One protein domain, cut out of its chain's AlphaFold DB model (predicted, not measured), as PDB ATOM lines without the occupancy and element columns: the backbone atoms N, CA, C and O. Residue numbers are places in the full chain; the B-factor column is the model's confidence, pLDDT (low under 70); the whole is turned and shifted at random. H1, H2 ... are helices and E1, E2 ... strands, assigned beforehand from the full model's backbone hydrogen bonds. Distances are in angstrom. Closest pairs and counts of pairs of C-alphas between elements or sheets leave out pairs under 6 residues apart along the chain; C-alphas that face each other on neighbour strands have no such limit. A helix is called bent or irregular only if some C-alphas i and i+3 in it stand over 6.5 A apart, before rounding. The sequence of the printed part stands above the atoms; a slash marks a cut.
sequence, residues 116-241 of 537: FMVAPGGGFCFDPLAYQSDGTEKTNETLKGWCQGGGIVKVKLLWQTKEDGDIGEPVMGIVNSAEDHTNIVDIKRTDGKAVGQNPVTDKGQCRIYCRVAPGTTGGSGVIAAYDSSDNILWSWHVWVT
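What this domain is: This is residues 116 to 241 of the 537 residues of the protein "Fibrobacter succinogene major paralogous domain protein" of Bacteroides fragilis (UniProt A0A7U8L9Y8). Two sheets stand face to face as a sandwich, the strongly twisted four-stranded sheet E1 E11 E10 E5 and the smaller sheet E2 E9 E8, their strands only modestly crossed. The small hairpins E3-E4 and E6-E7 lie away from this sandwich's middle, and one short helix, H1, lies at the end away from E6-E7. The printed part has 126 residues, with named elements in the order E1 E2 E3 E4 H1 E5 E6 E7 E8 E9 E10 E11, one helix and eleven strands; the class is mostly strand. The larger sheet is mixed and the smaller antiparallel. The whole is compact, with a radius of gyration of the C-alphas of 14.7 A and spans of 42 by 37 by 23 A.

How they stand to each other: In the larger sheet, E11, residues 232 to 240, and E10, residues 219 to 226, are inner strands and an antiparallel hairpin, with N 221 and O 238 2.9 A apart. Edge strand E1, residues 116 to 118, is parallel to E11, with N 118 and O 239 2.9 A apart. The other edge strand, E5, residues 154 to 160, is antiparallel to E10, with N 224 and O 156 2.9 A apart. In the second sheet, inner strand E9, residues 206 to 211, is antiparallel to E2, residues 123 to 126, with N 126 and O 208 2.9 A apart, and to E8, residues 185 to 189, with N 209 and O 186 2.8 A apart; E8 and E9 are a hairpin. The facing parts of the two sheets are 10.3 A centre to centre, with planes 5 degrees apart and strands at 29 degrees. The closest C-alphas of E5 and E8 are those of Lys 156 and Val 185, 6.3 A apart. E5 runs on into E6, residues 162 to 164, at 22 degrees; E6 and E7, residues 167 to 170, are a hairpin, with N 163 and O 169 3.1 A apart. E3, residues 130 to 133, and E4, residues 136 to 139, are another hairpin, with N 138 and O 131 2.8 A apart. H1, residues 141 to 149, only grazes the larger sheet; its closest C-alpha pair with E11 is Trp 146 and Leu 233, 6.8 A apart. H1 is irregular, but only just, with C-alphas 146 and 149 6.6 A apart, and 3 of its 5 O i to N i+4 pairs are within hydrogen-bond range.

Where its parts are: E1 begins at C-alpha 116, (11.761, 4.189, -27.968). E10 is 23.8 A long, E11 22.1 A, E5 18.4 A, E9 16.8 A, H1 14.1 A and E8 13.9 A. E11 ends at C-alpha 240, (15.299, 4.510, -20.650).

The domain as a whole: The C-alphas farthest apart are those of Ile 167 and Asp 191, at 42.0 A. The printed part has no cut. The links E7 to E8 and E8 to E9 are long, 14 and 16 residues. Mean pLDDT of the printed part is 95.9, and no printed residue is under 70.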
ATOM      1  N   PHE A 116      11.450   2.765 -28.097       98.69
ATOM      2  CA  PHE A 116      11.761   4.189 -27.968       98.69
ATOM      3  C   PHE A 116      12.964   4.384 -27.045       98.69
ATOM      4  O   PHE A 116      12.930   3.922 -25.908       98.69
ATOM      5  N   MET A 117      14.000   5.088 -27.509       98.06
ATOM      6  CA  MET A 117      15.119   5.529 -26.664       98.06
ATOM      7  C   MET A 117      14.774   6.875 -26.030       98.06
ATOM      8  O   MET A 117      14.546   7.849 -26.749       98.06
ATOM      9  N   VAL A 118      14.732   6.931 -24.700       97.56
ATOM     10  CA  VAL A 118      14.263   8.106 -23.954       97.56
ATOM     11  C   VAL A 118      15.190   8.367 -22.775       97.56
ATOM     12  O   VAL A 118      15.380   7.490 -21.937       97.56
ATOM     13  N   ALA A 119      15.737   9.576 -22.679       96.88
ATOM     14  CA  ALA A 119      16.556   9.960 -21.532       96.88
ATOM     15  C   ALA A 119      15.729   9.951 -20.228       96.88
ATOM     16  O   ALA A 119      14.532  10.264 -20.270       96.88
ATOM     17  N   PRO A 120      16.326   9.629 -19.064       96.19
ATOM     18  CA  PRO A 120      15.667   9.770 -17.766       96.19
ATOM     19  C   PRO A 120      15.002  11.146 -17.592       96.19
ATOM     20  O   PRO A 120      15.592  12.183 -17.880       96.19
ATOM     21  N   GLY A 121      13.754  11.165 -17.117       94.75
ATOM     22  CA  GLY A 121      12.933  12.380 -17.004       94.75
ATOM     23  C   GLY A 121      12.322  12.883 -18.317       94.75
ATOM     24  O   GLY A 121      11.587  13.871 -18.309       94.75
ATOM     25  N   GLY A 122      12.605  12.220 -19.441       95.81
ATOM     26  CA  GLY A 122      12.058  12.556 -20.747       95.81
ATOM     27  C   GLY A 122      10.556  12.287 -20.871       95.81
ATOM     28  O   GLY A 122       9.956  11.499 -20.134       95.81
ATOM     29  N   GLY A 123       9.946  12.943 -21.855       97.00
ATOM     30  CA  GLY A 123       8.571  12.706 -22.276       97.00
ATOM     31  C   GLY A 123       8.466  12.759 -23.793       97.00
ATOM     32  O   GLY A 123       9.131  13.578 -24.431       97.00
ATOM     33  N   PHE A 124       7.651  11.873 -24.356       98.50
ATOM     34  CA  PHE A 124       7.398  11.783 -25.790       98.50
ATOM     35  C   PHE A 124       5.945  11.409 -26.070       98.50
ATOM     36  O   PHE A 124       5.232  10.910 -25.192       98.50
ATOM     37  N   CYS A 125       5.512  11.611 -27.310       98.75
ATOM     38  CA  CYS A 125       4.235  11.114 -27.797       98.75
ATOM     39  C   CYS A 125       4.343  10.558 -29.221       98.75
ATOM     40  O   CYS A 125       5.267  10.888 -29.959       98.75
ATOM     41  N   PHE A 126       3.431   9.667 -29.601       98.81
ATOM     42  CA  PHE A 126       3.467   8.997 -30.903       98.81
ATOM     43  C   PHE A 126       2.084   8.483 -31.316       98.81
ATOM     44  O   PHE A 126       1.186   8.339 -30.483       98.81
ATOM     45  N   ASP A 127       1.912   8.192 -32.606       98.75
ATOM     46  CA  ASP A 127       0.706   7.551 -33.137       98.75
ATOM     47  C   ASP A 127       0.849   6.018 -33.048       98.75
ATOM     48  O   ASP A 127       1.742   5.461 -33.697       98.75
ATOM     49  N   PRO A 128       0.008   5.311 -32.270       98.38
ATOM     50  CA  PRO A 128       0.136   3.865 -32.088       98.38
ATOM     51  C   PRO A 128      -0.161   3.044 -33.345       98.38
ATOM     52  O   PRO A 128       0.268   1.894 -33.423       98.38
ATOM     53  N   LEU A 129      -0.890   3.603 -34.316       98.50
ATOM     54  CA  LEU A 129      -1.251   2.938 -35.569       98.50
ATOM     55  C   LEU A 129      -0.325   3.319 -36.728       98.50
ATOM     56  O   LEU A 129      -0.599   2.970 -37.878       98.50
ATOM     57  N   ALA A 130       0.799   3.971 -36.433       98.38
ATOM     58  CA  ALA A 130       1.892   4.198 -37.365       98.38
ATOM     59  C   ALA A 130       3.119   3.335 -37.021       98.38
ATOM     60  O   ALA A 130       3.254   2.827 -35.911       98.38
ATOM     61  N   TYR A 131       4.044   3.189 -37.968       98.06
ATOM     62  CA  TYR A 131       5.417   2.755 -37.704       98.06
ATOM     63  C   TYR A 131       6.371   3.303 -38.773       98.06
ATOM     64  O   TYR A 131       5.971   3.544 -39.912       98.06
ATOM     65  N   GLN A 132       7.635   3.510 -38.414       97.31
ATOM     66  CA  GLN A 132       8.684   3.911 -39.347       97.31
ATOM     67  C   GLN A 132       9.327   2.709 -40.023       97.31
ATOM     68  O   GLN A 132       9.608   1.694 -39.386       97.31
ATOM     69  N   SER A 133       9.593   2.859 -41.315       96.00
ATOM     70  CA  SER A 133      10.282   1.876 -42.142       96.00
ATOM     71  C   SER A 133      11.021   2.610 -43.250       96.00
ATOM     72  O   SER A 133      10.395   3.287 -44.066       96.00
ATOM     73  N   ASP A 134      12.347   2.504 -43.246       91.50
ATOM     74  CA  ASP A 134      13.255   3.183 -44.174       91.50
ATOM     75  C   ASP A 134      13.039   4.711 -44.203       91.50
ATOM     76  O   ASP A 134      12.929   5.365 -45.239       91.50
ATOM     77  N   GLY A 135      12.867   5.291 -43.009       89.75
ATOM     78  CA  GLY A 135      12.595   6.719 -42.819       89.75
ATOM     79  C   GLY A 135      11.248   7.210 -43.357       89.75
ATOM     80  O   GLY A 135      11.057   8.422 -43.456       89.75
ATOM     81  N   THR A 136      10.347   6.296 -43.720       95.00
ATOM     82  CA  THR A 136       8.982   6.603 -44.144       95.00
ATOM     83  C   THR A 136       7.986   6.106 -43.107       95.00
ATOM     84  O   THR A 136       8.049   4.960 -42.657       95.00
ATOM     85  N   GLU A 137       7.017   6.953 -42.766       97.38
ATOM     86  CA  GLU A 137       5.916   6.568 -41.893       97.38
ATOM     87  C   GLU A 137       4.879   5.732 -42.650       97.38
ATOM     88  O   GLU A 137       4.338   6.155 -43.672       97.38
ATOM     89  N   LYS A 138       4.549   4.562 -42.111       97.75
ATOM     90  CA  LYS A 138       3.559   3.626 -42.652       97.75
ATOM     91  C   LYS A 138       2.450   3.382 -41.635       97.75
ATOM     92  O   LYS A 138       2.640   3.593 -40.440       97.75
ATOM     93  N   THR A 139       1.291   2.937 -42.107       98.38
ATOM     94  CA  THR A 139       0.212   2.460 -41.232       98.38
ATOM     95  C   THR A 139       0.553   1.066 -40.715       98.38
ATOM     96  O   THR A 139       0.975   0.197 -41.478       98.38
ATOM     97  N   ASN A 140       0.360   0.834 -39.420       98.12
ATOM     98  CA  ASN A 140       0.413  -0.495 -38.824       98.12
ATOM     99  C   ASN A 140      -0.884  -1.250 -39.165       98.12
ATOM    100  O   ASN A 140      -1.821  -1.292 -38.369       98.12
ATOM    101  N   GLU A 141      -0.937  -1.828 -40.368       97.50
ATOM    102  CA  GLU A 141      -2.111  -2.568 -40.857       97.50
ATOM    103  C   GLU A 141      -2.458  -3.774 -39.971       97.50
ATOM    104  O   GLU A 141      -3.629  -4.114 -39.811       97.50
ATOM    105  N   THR A 142      -1.458  -4.381 -39.324       96.25
ATOM    106  CA  THR A 142      -1.654  -5.492 -38.384       96.25
ATOM    107  C   THR A 142      -2.464  -5.051 -37.164       96.25
ATOM    108  O   THR A 142      -3.515  -5.623 -36.873       96.25
ATOM    109  N   LEU A 143      -2.014  -4.008 -36.463       97.94
ATOM    110  CA  LEU A 143      -2.716  -3.486 -35.292       97.94
ATOM    111  C   LEU A 143      -4.060  -2.864 -35.679       97.94
ATOM    112  O   LEU A 143      -5.046  -3.068 -34.973       97.94
ATOM    113  N   LYS A 144      -4.129  -2.166 -36.817       97.88
ATOM    114  CA  LYS A 144      -5.387  -1.650 -37.371       97.88
ATOM    115  C   LYS A 144      -6.402  -2.774 -37.597       97.88
ATOM    116  O   LYS A 144      -7.553  -2.645 -37.184       97.88
ATOM    117  N   GLY A 145      -5.973  -3.898 -38.172       97.38
ATOM    118  CA  GLY A 145      -6.799  -5.097 -38.326       97.38
ATOM    119  C   GLY A 145      -7.301  -5.637 -36.986       97.38
ATOM    120  O   GLY A 145      -8.483  -5.941 -36.841       97.38
ATOM    121  N   TRP A 146      -6.444  -5.681 -35.962       96.62
ATOM    122  CA  TRP A 146      -6.841  -6.123 -34.619       96.62
ATOM    123  C   TRP A 146      -7.751  -5.129 -33.890       96.62
ATOM    124  O   TRP A 146      -8.523  -5.528 -33.021       96.62
ATOM    125  N   CYS A 147      -7.723  -3.853 -34.275       96.38
ATOM    126  CA  CYS A 147      -8.616  -2.823 -33.751       96.38
ATOM    127  C   CYS A 147     -10.051  -2.915 -34.301       96.38
ATOM    128  O   CYS A 147     -10.926  -2.216 -33.791       96.38
ATOM    129  N   GLN A 148     -10.346  -3.780 -35.280       87.25
ATOM    130  CA  GLN A 148     -11.715  -3.942 -35.797       87.25
ATOM    131  C   GLN A 148     -12.714  -4.427 -34.728       87.25
ATOM    132  O   GLN A 148     -13.905  -4.151 -34.835       87.25
ATOM    133  N   GLY A 149     -12.237  -5.079 -33.660       79.56
ATOM    134  CA  GLY A 149     -13.045  -5.552 -32.529       79.56
ATOM    135  C   GLY A 149     -13.432  -4.489 -31.491       79.56
ATOM    136  O   GLY A 149     -13.777  -4.855 -30.373       79.56
ATOM    137  N   GLY A 150     -13.355  -3.196 -31.825       91.00
ATOM    138  CA  GLY A 150     -13.709  -2.106 -30.906       91.00
ATOM    139  C   GLY A 150     -12.544  -1.225 -30.457       91.00
ATOM    140  O   GLY A 150     -12.721  -0.460 -29.521       91.00
ATOM    141  N   GLY A 151     -11.394  -1.292 -31.134       97.00
ATOM    142  CA  GLY A 151     -10.291  -0.334 -31.028       97.00
ATOM    143  C   GLY A 151      -9.521  -0.305 -29.707       97.00
ATOM    144  O   GLY A 151      -9.789  -1.045 -28.763       97.00
ATOM    145  N   ILE A 152      -8.537   0.593 -29.649       98.56
ATOM    146  CA  ILE A 152      -7.798   0.905 -28.423       98.56
ATOM    147  C   ILE A 152      -8.664   1.828 -27.566       98.56
ATOM    148  O   ILE A 152      -9.050   2.913 -28.017       98.56
ATOM    149  N   VAL A 153      -8.923   1.427 -26.321       98.12
ATOM    150  CA  VAL A 153      -9.718   2.215 -25.361       98.12
ATOM    151  C   VAL A 153      -8.890   2.775 -24.203       98.12
ATOM    152  O   VAL A 153      -9.310   3.731 -23.552       98.12
ATOM    153  N   LYS A 154      -7.725   2.179 -23.922       97.75
ATOM    154  CA  LYS A 154      -6.822   2.592 -22.839       97.75
ATOM    155  C   LYS A 154      -5.395   2.103 -23.066       97.75
ATOM    156  O   LYS A 154      -5.146   1.218 -23.885       97.75
ATOM    157  N   VAL A 155      -4.471   2.676 -22.304       98.69
ATOM    158  CA  VAL A 155      -3.050   2.322 -22.285       98.69
ATOM    159  C   VAL A 155      -2.578   2.157 -20.846       98.69
ATOM    160  O   VAL A 155      -3.040   2.874 -19.959       98.69
ATOM    161  N   LYS A 156      -1.679   1.201 -20.598       98.56
ATOM    162  CA  LYS A 156      -1.111   0.941 -19.267       98.56
ATOM    163  C   LYS A 156       0.382   0.628 -19.376       98.56
ATOM    164  O   LYS A 156       0.814  -0.054 -20.301       98.56
ATOM    165  N   LEU A 157       1.167   1.101 -18.406       98.75
ATOM    166  CA  LEU A 157       2.467   0.508 -18.082       98.75
ATOM    167  C   LEU A 157       2.263  -0.963 -17.689       98.75
ATOM    168  O   LEU A 157       1.553  -1.236 -16.722       98.75
ATOM    169  N   LEU A 158       2.872  -1.877 -18.441       98.25
ATOM    170  CA  LEU A 158       2.825  -3.314 -18.191       98.25
ATOM    171  C   LEU A 158       3.910  -3.725 -17.195       98.25
ATOM    172  O   LEU A 158       3.612  -4.344 -16.178       98.25
ATOM    173  N   TRP A 159       5.161  -3.361 -17.484       98.44
ATOM    174  CA  TRP A 159       6.297  -3.645 -16.612       98.44
ATOM    175  C   TRP A 159       7.427  -2.643 -16.769       98.44
ATOM    176  O   TRP A 159       7.497  -1.911 -17.753       98.44
ATOM    177  N   GLN A 160       8.331  -2.644 -15.797       98.31
ATOM    178  CA  GLN A 160       9.565  -1.868 -15.793       98.31
ATOM    179  C   GLN A 160      10.683  -2.583 -15.028       98.31
ATOM    180  O   GLN A 160      10.417  -3.423 -14.171       98.31
ATOM    181  N   THR A 161      11.933  -2.236 -15.314       97.50
ATOM    182  CA  THR A 161      13.092  -2.584 -14.485       97.50
ATOM    183  C   THR A 161      13.326  -1.514 -13.418       97.50
ATOM    184  O   THR A 161      12.688  -0.453 -13.419       97.50
ATOM    185  N   LYS A 162      14.278  -1.770 -12.518       94.38
ATOM    186  CA  LYS A 162      14.887  -0.723 -11.689       94.38
ATOM    187  C   LYS A 162      16.247  -0.303 -12.239       94.38
ATOM    188  O   LYS A 162      16.778  -0.940 -13.151       94.38
ATOM    189  N   GLU A 163      16.785   0.769 -11.664       89.00
ATOM    190  CA  GLU A 163      18.081   1.383 -11.989       89.00
ATOM    191  C   GLU A 163      19.264   0.415 -12.043       89.00
ATOM    192  O   GLU A 163      20.216   0.664 -12.770       89.00
ATOM    193  N   ASP A 164      19.264  -0.653 -11.244       85.19
ATOM    194  CA  ASP A 164      20.403  -1.563 -11.139       85.19
ATOM    195  C   ASP A 164      19.950  -3.003 -10.858       85.19
ATOM    196  O   ASP A 164      20.343  -3.630  -9.869       85.19
ATOM    197  N   GLY A 165      19.106  -3.532 -11.743       83.69
ATOM    198  CA  GLY A 165      18.495  -4.852 -11.593       83.69
ATOM    199  C   GLY A 165      17.360  -4.810 -10.579       83.69
ATOM    200  O   GLY A 165      16.297  -4.268 -10.869       83.69
ATOM    201  N   ASP A 166      17.600  -5.339  -9.379       86.12
ATOM    202  CA  ASP A 166      16.602  -5.393  -8.297       86.12
ATOM    203  C   ASP A 166      16.677  -4.195  -7.332       86.12
ATOM    204  O   ASP A 166      15.870  -4.061  -6.404       86.12
ATOM    205  N   ILE A 167      17.666  -3.321  -7.530       87.38
ATOM    206  CA  ILE A 167      18.014  -2.218  -6.633       87.38
ATOM    207  C   ILE A 167      17.697  -0.880  -7.306       87.38
ATOM    208  O   ILE A 167      17.877  -0.718  -8.511       87.38
ATOM    209  N   GLY A 168      17.282   0.090  -6.490       88.25
ATOM    210  CA  GLY A 168      17.032   1.466  -6.911       88.25
ATOM    211  C   GLY A 168      15.568   1.730  -7.246       88.25
ATOM    212  O   GLY A 168      14.671   1.015  -6.790       88.25
ATOM    213  N   GLU A 169      15.346   2.786  -8.018       90.06
ATOM    214  CA  GLU A 169      14.021   3.260  -8.398       90.06
ATOM    215  C   GLU A 169      13.473   2.557  -9.641       90.06
ATOM    216  O   GLU A 169      14.243   2.201 -10.537       90.06
ATOM    217  N   PRO A 170      12.139   2.408  -9.735       95.06
ATOM    218  CA  PRO A 170      11.472   2.068 -10.987       95.06
ATOM    219  C   PRO A 170      11.769   3.108 -12.079       95.06
ATOM    220  O   PRO A 170      11.589   4.307 -11.864       95.06
ATOM    221  N   VAL A 171      12.202   2.659 -13.261       96.69
ATOM    222  CA  VAL A 171      12.715   3.564 -14.313       96.69
ATOM    223  C   VAL A 171      11.633   4.319 -15.084       96.69
ATOM    224  O   VAL A 171      11.888   5.403 -15.608       96.69
ATOM    225  N   MET A 172      10.415   3.781 -15.143       97.50
ATOM    226  CA  MET A 172       9.264   4.482 -15.718       97.50
ATOM    227  C   MET A 172       8.606   5.376 -14.666       97.50
ATOM    228  O   MET A 172       8.163   6.472 -14.988       97.50
ATOM    229  N   GLY A 173       8.593   4.930 -13.408       93.75
ATOM    230  CA  GLY A 173       8.003   5.622 -12.264       93.75
ATOM    231  C   GLY A 173       6.900   4.800 -11.601       93.75
ATOM    232  O   GLY A 173       6.694   3.629 -11.920       93.75
ATOM    233  N   ILE A 174       6.187   5.411 -10.655       92.56
ATOM    234  CA  ILE A 174       5.092   4.771  -9.915       92.56
ATOM    235  C   ILE A 174       3.774   5.380 -10.380       92.56
ATOM    236  O   ILE A 174       3.616   6.602 -10.391       92.56
ATOM    237  N   VAL A 175       2.821   4.535 -10.764       93.25
ATOM    238  CA  VAL A 175       1.508   4.990 -11.240       93.25
ATOM    239  C   VAL A 175       0.663   5.623 -10.130       93.25
ATOM    240  O   VAL A 175       0.861   5.362  -8.938       93.25
ATOM    241  N   ASN A 176      -0.315   6.449 -10.511       92.19
ATOM    242  CA  ASN A 176      -1.260   7.047  -9.564       92.19
ATOM    243  C   ASN A 176      -1.959   5.959  -8.731       92.19
ATOM    244  O   ASN A 176      -2.004   6.056  -7.499       92.19
ATOM    245  N   SER A 177      -2.453   4.918  -9.414       90.69
ATOM    246  CA  SER A 177      -3.065   3.711  -8.844       90.69
ATOM    247  C   SER A 177      -3.031   2.546  -9.848       90.69
ATOM    248  O   SER A 177      -2.661   2.744 -10.999       90.69
ATOM    249  N   ALA A 178      -3.474   1.348  -9.450       90.62
ATOM    250  CA  ALA A 178      -3.540   0.178 -10.338       90.62
ATOM    251  C   ALA A 178      -4.433   0.367 -11.587       90.62
ATOM    252  O   ALA A 178      -4.236  -0.317 -12.588       90.62
ATOM    253  N   GLU A 179      -5.396   1.295 -11.544       92.19
ATOM    254  CA  GLU A 179      -6.281   1.597 -12.681       92.19
ATOM    255  C   GLU A 179      -5.989   2.945 -13.349       92.19
ATOM    256  O   GLU A 179      -6.471   3.209 -14.448       92.19
ATOM    257  N   ASP A 180      -5.175   3.792 -12.717       94.62
ATOM    258  CA  ASP A 180      -4.800   5.109 -13.229       94.62
ATOM    259  C   ASP A 180      -3.287   5.151 -13.444       94.62
ATOM    260  O   ASP A 180      -2.508   5.377 -12.515       94.62
ATOM    261  N   HIS A 181      -2.886   4.914 -14.691       97.12
ATOM    262  CA  HIS A 181      -1.498   4.984 -15.139       97.12
ATOM    263  C   HIS A 181      -1.197   6.315 -15.848       97.12
ATOM    264  O   HIS A 181      -0.119   6.453 -16.429       97.12
ATOM    265  N   THR A 182      -2.114   7.297 -15.817       96.94
ATOM    266  CA  THR A 182      -2.058   8.463 -16.713       96.94
ATOM    267  C   THR A 182      -0.867   9.364 -16.454       96.94
ATOM    268  O   THR A 182      -0.532  10.154 -17.320       96.94
ATOM    269  N   ASN A 183      -0.218   9.280 -15.291       95.94
ATOM    270  CA  ASN A 183       1.018  10.008 -15.008       95.94
ATOM    271  C   ASN A 183       2.246   9.440 -15.741       95.94
ATOM    272  O   ASN A 183       3.216  10.162 -15.948       95.94
ATOM    273  N   ILE A 184       2.198   8.169 -16.150       97.94
ATOM    274  CA  ILE A 184       3.276   7.492 -16.886       97.94
ATOM    275  C   ILE A 184       2.921   7.333 -18.359       97.94
ATOM    276  O   ILE A 184       3.754   7.592 -19.227       97.94
ATOM    277  N   VAL A 185       1.694   6.898 -18.652       98.62
ATOM    278  CA  VAL A 185       1.211   6.697 -20.017       98.62
ATOM    279  C   VAL A 185      -0.258   7.090 -20.137       98.62
ATOM    280  O   VAL A 185      -1.098   6.644 -19.361       98.62
ATOM    281  N   ASP A 186      -0.569   7.931 -21.117       98.31
ATOM    282  CA  ASP A 186      -1.917   8.434 -21.390       98.31
ATOM    283  C   ASP A 186      -2.196   8.364 -22.897       98.31
ATOM    284  O   ASP A 186      -1.277   8.322 -23.713       98.31
ATOM    285  N   ILE A 187      -3.465   8.346 -23.281       98.44
ATOM    286  CA  ILE A 187      -3.908   8.327 -24.674       98.44
ATOM    287  C   ILE A 187      -4.963   9.412 -24.875       98.44
ATOM    288  O   ILE A 187      -5.965   9.462 -24.159       98.44
ATOM    289  N   LYS A 188      -4.750  10.289 -25.861       98.25
ATOM    290  CA  LYS A 188      -5.703  11.350 -26.221       98.25
ATOM    291  C   LYS A 188      -6.037  11.285 -27.695       98.25
ATOM    292  O   LYS A 188      -5.148  11.135 -28.532       98.25
ATOM    293  N   ARG A 189      -7.323  11.428 -28.016       98.06
ATOM    294  CA  ARG A 189      -7.758  11.587 -29.401       98.06
ATOM    295  C   ARG A 189      -7.386  12.964 -29.923       98.06
ATOM    296  O   ARG A 189      -7.440  13.943 -29.184       98.06
ATOM    297  N   THR A 190      -7.079  13.033 -31.210       97.19
ATOM    298  CA  THR A 190      -6.785  14.293 -31.906       97.19
ATOM    299  C   THR A 190      -8.017  15.194 -32.025       97.19
ATOM    300  O   THR A 190      -7.880  16.411 -32.071       97.19
ATOM    301  N   ASP A 191      -9.223  14.618 -31.992       97.06
ATOM    302  CA  ASP A 191     -10.503  15.341 -31.989       97.06
ATOM    303  C   ASP A 191     -10.991  15.756 -30.584       97.06
ATOM    304  O   ASP A 191     -12.099  16.271 -30.442       97.06
ATOM    305  N   GLY A 192     -10.196  15.508 -29.536       95.56
ATOM    306  CA  GLY A 192     -10.522  15.859 -28.150       95.56
ATOM    307  C   GLY A 192     -11.583  14.978 -27.481       95.56
ATOM    308  O   GLY A 192     -11.888  15.185 -26.305       95.56
ATOM    309  N   LYS A 193     -12.146  13.978 -28.174       96.88
ATOM    310  CA  LYS A 193     -13.145  13.080 -27.578       96.88
ATOM    311  C   LYS A 193     -12.506  12.090 -26.602       96.88
ATOM    312  O   LYS A 193     -11.345  11.699 -26.732       96.88
ATOM    313  N   ALA A 194     -13.297  11.619 -25.639       96.12
ATOM    314  CA  ALA A 194     -12.864  10.593 -24.697       96.12
ATOM    315  C   ALA A 194     -12.643   9.246 -25.409       96.12
ATOM    316  O   ALA A 194     -13.561   8.713 -26.040       96.12
ATOM    317  N   VAL A 195     -11.439   8.682 -25.264       96.50
ATOM    318  CA  VAL A 195     -11.016   7.422 -25.904       96.50
ATOM    319  C   VAL A 195     -11.912   6.247 -25.496       96.50
ATOM    320  O   VAL A 195     -12.333   5.482 -26.355       96.50
ATOM    321  N   GLY A 196     -12.297   6.149 -24.218       91.56
ATOM    322  CA  GLY A 196     -13.141   5.051 -23.725       91.56
ATOM    323  C   GLY A 196     -14.540   4.972 -24.355       91.56
ATOM    324  O   GLY A 196     -15.144   3.908 -24.354       91.56
ATOM    325  N   GLN A 197     -15.049   6.078 -24.911       93.25
ATOM    326  CA  GLN A 197     -16.333   6.134 -25.630       93.25
ATOM    327  C   GLN A 197     -16.154   6.172 -27.152       93.25
ATOM    328  O   GLN A 197     -17.099   5.929 -27.895       93.25
ATOM    329  N   ASN A 198     -14.952   6.515 -27.620       96.50
ATOM    330  CA  ASN A 198     -14.618   6.684 -29.029       96.50
ATOM    331  C   ASN A 198     -13.301   5.945 -29.302       96.50
ATOM    332  O   ASN A 198     -12.250   6.589 -29.413       96.50
ATOM    333  N   PRO A 199     -13.325   4.604 -29.367       97.12
ATOM    334  CA  PRO A 199     -12.103   3.831 -29.490       97.12
ATOM    335  C   PRO A 199     -11.281   4.207 -30.723       97.12
ATOM    336  O   PRO A 199     -11.808   4.635 -31.754       97.12
ATOM    337  N   VAL A 200      -9.966   4.062 -30.607       98.25
ATOM    338  CA  VAL A 200      -9.023   4.389 -31.681       98.25
ATOM    339  C   VAL A 200      -8.862   3.173 -32.580       98.25
ATOM    340  O   VAL A 200      -8.556   2.080 -32.106       98.25
ATOM    341  N   THR A 201      -9.071   3.365 -33.876       97.50
ATOM    342  CA  THR A 201      -9.087   2.292 -34.881       97.50
ATOM    343  C   THR A 201      -8.272   2.610 -36.125       97.50
ATOM    344  O   THR A 201      -7.975   1.694 -36.887       97.50
ATOM    345  N   ASP A 202      -7.886   3.870 -36.333       97.31
ATOM    346  CA  ASP A 202      -7.089   4.267 -37.491       97.31
ATOM    347  C   ASP A 202      -5.977   5.261 -37.144       97.31
ATOM    348  O   ASP A 202      -6.044   5.988 -36.146       97.31
ATOM    349  N   LYS A 203      -4.957   5.286 -38.003       97.62
ATOM    350  CA  LYS A 203      -3.850   6.238 -37.954       97.62
ATOM    351  C   LYS A 203      -4.389   7.675 -37.971       97.62
ATOM    352  O   LYS A 203      -5.350   7.992 -38.668       97.62
ATOM    353  N   GLY A 204      -3.772   8.554 -37.190       97.81
ATOM    354  CA  GLY A 204      -4.106   9.972 -37.060       97.81
ATOM    355  C   GLY A 204      -5.241  10.276 -36.078       97.81
ATOM    356  O   GLY A 204      -5.529  11.447 -35.819       97.81
ATOM    357  N   GLN A 205      -5.887   9.259 -35.498       98.06
ATOM    358  CA  GLN A 205      -7.006   9.461 -34.570       98.06
ATOM    359  C   GLN A 205      -6.573   9.784 -33.135       98.06
ATOM    360  O   GLN A 205      -7.378  10.316 -32.366       98.06
ATOM    361  N   CYS A 206      -5.343   9.452 -32.731       98.25
ATOM    362  CA  CYS A 206      -4.864   9.699 -31.373       98.25
ATOM    363  C   CYS A 206      -3.344   9.859 -31.286       98.25
ATOM    364  O   CYS A 206      -2.612   9.619 -32.244       98.25
ATOM    365  N   ARG A 207      -2.888  10.234 -30.090       98.56
ATOM    366  CA  ARG A 207      -1.502  10.096 -29.646       98.56
ATOM    367  C   ARG A 207      -1.467   9.350 -28.315       98.56
ATOM    368  O   ARG A 207      -2.293   9.612 -27.434       98.56
ATOM    369  N   ILE A 208      -0.504   8.445 -28.169       98.81
ATOM    370  CA  ILE A 208      -0.068   7.934 -26.869       98.81
ATOM    371  C   ILE A 208       1.038   8.854 -26.370       98.81
ATOM    372  O   ILE A 208       1.966   9.160 -27.111       98.81
ATOM    373  N   TYR A 209       0.937   9.277 -25.118       98.81
ATOM    374  CA  TYR A 209       1.910  10.101 -24.419       98.81
ATOM    375  C   TYR A 209       2.571   9.264 -23.339       98.81
ATOM    376  O   TYR A 209       1.879   8.569 -22.597       98.81
ATOM    377  N   CYS A 210       3.888   9.347 -23.221       98.62
ATOM    378  CA  CYS A 210       4.645   8.627 -22.211       98.62
ATOM    379  C   CYS A 210       5.666   9.546 -21.537       98.62
ATOM    380  O   CYS A 210       6.262  10.410 -22.186       98.62
ATOM    381  N   ARG A 211       5.850   9.360 -20.228       97.25
ATOM    382  CA  ARG A 211       6.891   9.985 -19.407       97.25
ATOM    383  C   ARG A 211       7.666   8.906 -18.663       97.25
ATOM    384  O   ARG A 211       7.089   7.900 -18.257       97.25
ATOM    385  N   VAL A 212       8.962   9.137 -18.480       96.44
ATOM    386  CA  VAL A 212       9.853   8.246 -17.724       96.44
ATOM    387  C   VAL A 212      10.400   8.965 -16.494       96.44
ATOM    388  O   VAL A 212      10.462  10.197 -16.461       96.44
ATOM    389  N   ALA A 213      10.787   8.214 -15.462       94.00
ATOM    390  CA  ALA A 213      11.177   8.800 -14.187       94.00
ATOM    391  C   ALA A 213      12.490   9.603 -14.313       94.00
ATOM    392  O   ALA A 213      13.456   9.116 -14.917       94.00
ATOM    393  N   PRO A 214      12.564  10.825 -13.747       91.38
ATOM    394  CA  PRO A 214      13.809  11.582 -13.669       91.38
ATOM    395  C   PRO A 214      14.746  10.999 -12.606       91.38
ATOM    396  O   PRO A 214      14.315  10.308 -11.685       91.38
ATOM    397  N   GLY A 215      16.038  11.326 -12.703       85.56
ATOM    398  CA  GLY A 215      17.020  10.966 -11.674       85.56
ATOM    399  C   GLY A 215      17.279   9.461 -11.544       85.56
ATOM    400  O   GLY A 215      17.702   9.017 -10.474       85.56
ATOM    401  N   THR A 216      17.001   8.703 -12.611       91.00
ATOM    402  CA  THR A 216      17.349   7.285 -12.746       91.00
ATOM    403  C   THR A 216      18.604   7.112 -13.599       91.00
ATOM    404  O   THR A 216      18.953   7.998 -14.377       91.00
ATOM    405  N   THR A 217      19.290   5.974 -13.476       88.81
ATOM    406  CA  THR A 217      20.478   5.632 -14.287       88.81
ATOM    407  C   THR A 217      20.154   4.868 -15.575       88.81
ATOM    408  O   THR A 217      21.062   4.386 -16.252       88.81
ATOM    409  N   GLY A 218      18.869   4.740 -15.917       91.38
ATOM    410  CA  GLY A 218      18.396   4.004 -17.086       91.38
ATOM    411  C   GLY A 218      17.939   2.573 -16.790       91.38
ATOM    412  O   GLY A 218      18.053   2.073 -15.673       91.38
ATOM    413  N   GLY A 219      17.366   1.934 -17.807       95.69
ATOM    414  CA  GLY A 219      16.729   0.620 -17.733       95.69
ATOM    415  C   GLY A 219      15.697   0.454 -18.844       95.69
ATOM    416  O   GLY A 219      15.874   0.957 -19.953       95.69
ATOM    417  N   SER A 220      14.611  -0.267 -18.588       97.62
ATOM    418  CA  SER A 220      13.546  -0.440 -19.577       97.62
ATOM    419  C   SER A 220      12.168  -0.594 -18.954       97.62
ATOM    420  O   SER A 220      12.034  -1.024 -17.813       97.62
ATOM    421  N   GLY A 221      11.138  -0.305 -19.739       98.12
ATOM    422  CA  GLY A 221       9.767  -0.698 -19.452       98.12
ATOM    423  C   GLY A 221       8.998  -1.053 -20.713       98.12
ATOM    424  O   GLY A 221       9.475  -0.848 -21.825       98.12
ATOM    425  N   VAL A 222       7.798  -1.591 -20.543       98.81
ATOM    426  CA  VAL A 222       6.868  -1.863 -21.638       98.81
ATOM    427  C   VAL A 222       5.532  -1.220 -21.328       98.81
ATOM    428  O   VAL A 222       4.947  -1.456 -20.272       98.81
ATOM    429  N   ILE A 223       5.032  -0.429 -22.271       98.88
ATOM    430  CA  ILE A 223       3.667   0.101 -22.262       98.88
ATOM    431  C   ILE A 223       2.811  -0.691 -23.247       98.88
ATOM    432  O   ILE A 223       3.316  -1.182 -24.257       98.88
ATOM    433  N   ALA A 224       1.520  -0.825 -22.969       98.75
ATOM    434  CA  ALA A 224       0.598  -1.592 -23.796       98.75
ATOM    435  C   ALA A 224      -0.713  -0.842 -24.046       98.75
ATOM    436  O   ALA A 224      -1.174  -0.078 -23.197       98.75
ATOM    437  N   ALA A 225      -1.296  -1.076 -25.220       98.69
ATOM    438  CA  ALA A 225      -2.618  -0.619 -25.626       98.69
ATOM    439  C   ALA A 225      -3.629  -1.757 -25.483       98.69
ATOM    440  O   ALA A 225      -3.330  -2.900 -25.836       98.69
ATOM    441  N   TYR A 226      -4.823  -1.426 -24.994       98.50
ATOM    442  CA  TYR A 226      -5.839  -2.400 -24.613       98.50
ATOM    443  C   TYR A 226      -7.180  -2.131 -25.290       98.50
ATOM    444  O   TYR A 226      -7.562  -0.972 -25.486       98.50
ATOM    445  N   ASP A 227      -7.902  -3.213 -25.577       97.56
ATOM    446  CA  ASP A 227      -9.321  -3.179 -25.938       97.56
ATOM    447  C   ASP A 227     -10.235  -3.021 -24.701       97.56
ATOM    448  O   ASP A 227      -9.780  -2.937 -23.551       97.56
ATOM    449  N   SER A 228     -11.551  -2.952 -24.925       95.88
ATOM    450  CA  SER A 228     -12.565  -2.836 -23.861       95.88
ATOM    451  C   SER A 228     -12.680  -4.061 -22.958       95.88
ATOM    452  O   SER A 228     -13.299  -3.973 -21.901       95.88
ATOM    453  N   SER A 229     -12.095  -5.188 -23.354       95.69
ATOM    454  CA  SER A 229     -12.088  -6.444 -22.606       95.69
ATOM    455  C   SER A 229     -10.760  -6.675 -21.874       95.69
ATOM    456  O   SER A 229     -10.475  -7.804 -21.484       95.69
ATOM    457  N   ASP A 230      -9.960  -5.618 -21.686       95.50
ATOM    458  CA  ASP A 230      -8.653  -5.653 -21.018       95.50
ATOM    459  C   ASP A 230      -7.622  -6.567 -21.692       95.50
ATOM    460  O   ASP A 230      -6.625  -6.963 -21.086       95.50
ATOM    461  N   ASN A 231      -7.792  -6.844 -22.984       97.19
ATOM    462  CA  ASN A 231      -6.773  -7.558 -23.726       97.19
ATOM    463  C   ASN A 231      -5.764  -6.602 -24.345       97.19
ATOM    464  O   ASN A 231      -6.135  -5.590 -24.938       97.19
ATOM    465  N   ILE A 232      -4.490  -6.985 -24.296       98.56
ATOM    466  CA  ILE A 232      -3.432  -6.280 -25.016       98.56
ATOM    467  C   ILE A 232      -3.641  -6.470 -26.524       98.56
ATOM    468  O   ILE A 232      -3.757  -7.597 -27.012       98.56
ATOM    469  N   LEU A 233      -3.668  -5.352 -27.248       98.44
ATOM    470  CA  LEU A 233      -3.660  -5.298 -28.710       98.44
ATOM    471  C   LEU A 233      -2.236  -5.117 -29.245       98.44
ATOM    472  O   LEU A 233      -1.856  -5.723 -30.241       98.44
ATOM    473  N   TRP A 234      -1.435  -4.286 -28.578       98.75
ATOM    474  CA  TRP A 234      -0.034  -4.048 -28.918       98.75
ATOM    475  C   TRP A 234       0.731  -3.537 -27.705       98.75
ATOM    476  O   TRP A 234       0.145  -3.028 -26.749       98.75
ATOM    477  N   SER A 235       2.050  -3.637 -27.768       98.69
ATOM    478  CA  SER A 235       2.952  -3.154 -26.728       98.69
ATOM    479  C   SER A 235       4.212  -2.554 -27.337       98.69
ATOM    480  O   SER A 235       4.609  -2.922 -28.446       98.69
ATOM    481  N   TRP A 236       4.842  -1.642 -26.608       98.88
ATOM    482  CA  TRP A 236       6.044  -0.933 -27.030       98.88
ATOM    483  C   TRP A 236       7.078  -0.956 -25.914       98.88
ATOM    484  O   TRP A 236       6.751  -0.725 -24.748       98.88
ATOM    485  N   HIS A 237       8.323  -1.224 -26.286       98.88
ATOM    486  CA  HIS A 237       9.479  -1.157 -25.405       98.88
ATOM    487  C   HIS A 237       9.916   0.302 -25.243       98.88
ATOM    488  O   HIS A 237      10.126   1.023 -26.212       98.88
ATOM    489  N   VAL A 238      10.050   0.758 -24.007       98.81
ATOM    490  CA  VAL A 238      10.639   2.055 -23.672       98.81
ATOM    491  C   VAL A 238      12.007   1.782 -23.068       98.81
ATOM    492  O   VAL A 238      12.113   1.268 -21.955       98.81
ATOM    493  N   TRP A 239      13.056   2.093 -23.819       98.38
ATOM    494  CA  TRP A 239      14.442   1.991 -23.389       98.38
ATOM    495  C   TRP A 239      14.859   3.314 -22.752       98.38
ATOM    496  O   TRP A 239      15.091   4.313 -23.435       98.38
ATOM    497  N   VAL A 240      14.926   3.323 -21.421       98.12
ATOM    498  CA  VAL A 240      15.299   4.510 -20.650       98.12
ATOM    499  C   VAL A 240      16.820   4.614 -20.634       98.12
ATOM    500  O   VAL A 240      17.489   3.805 -19.989       98.12
ATOM    501  N   THR A 241      17.382   5.562 -21.376       96.88
ATOM    502  CA  THR A 241      18.830   5.701 -21.547       96.88
ATOM    503  C   THR A 241      19.217   7.078 -22.090       96.88
ATOM    504  O   THR A 241      18.507   7.653 -22.912       96.88
TER     505      THR A 241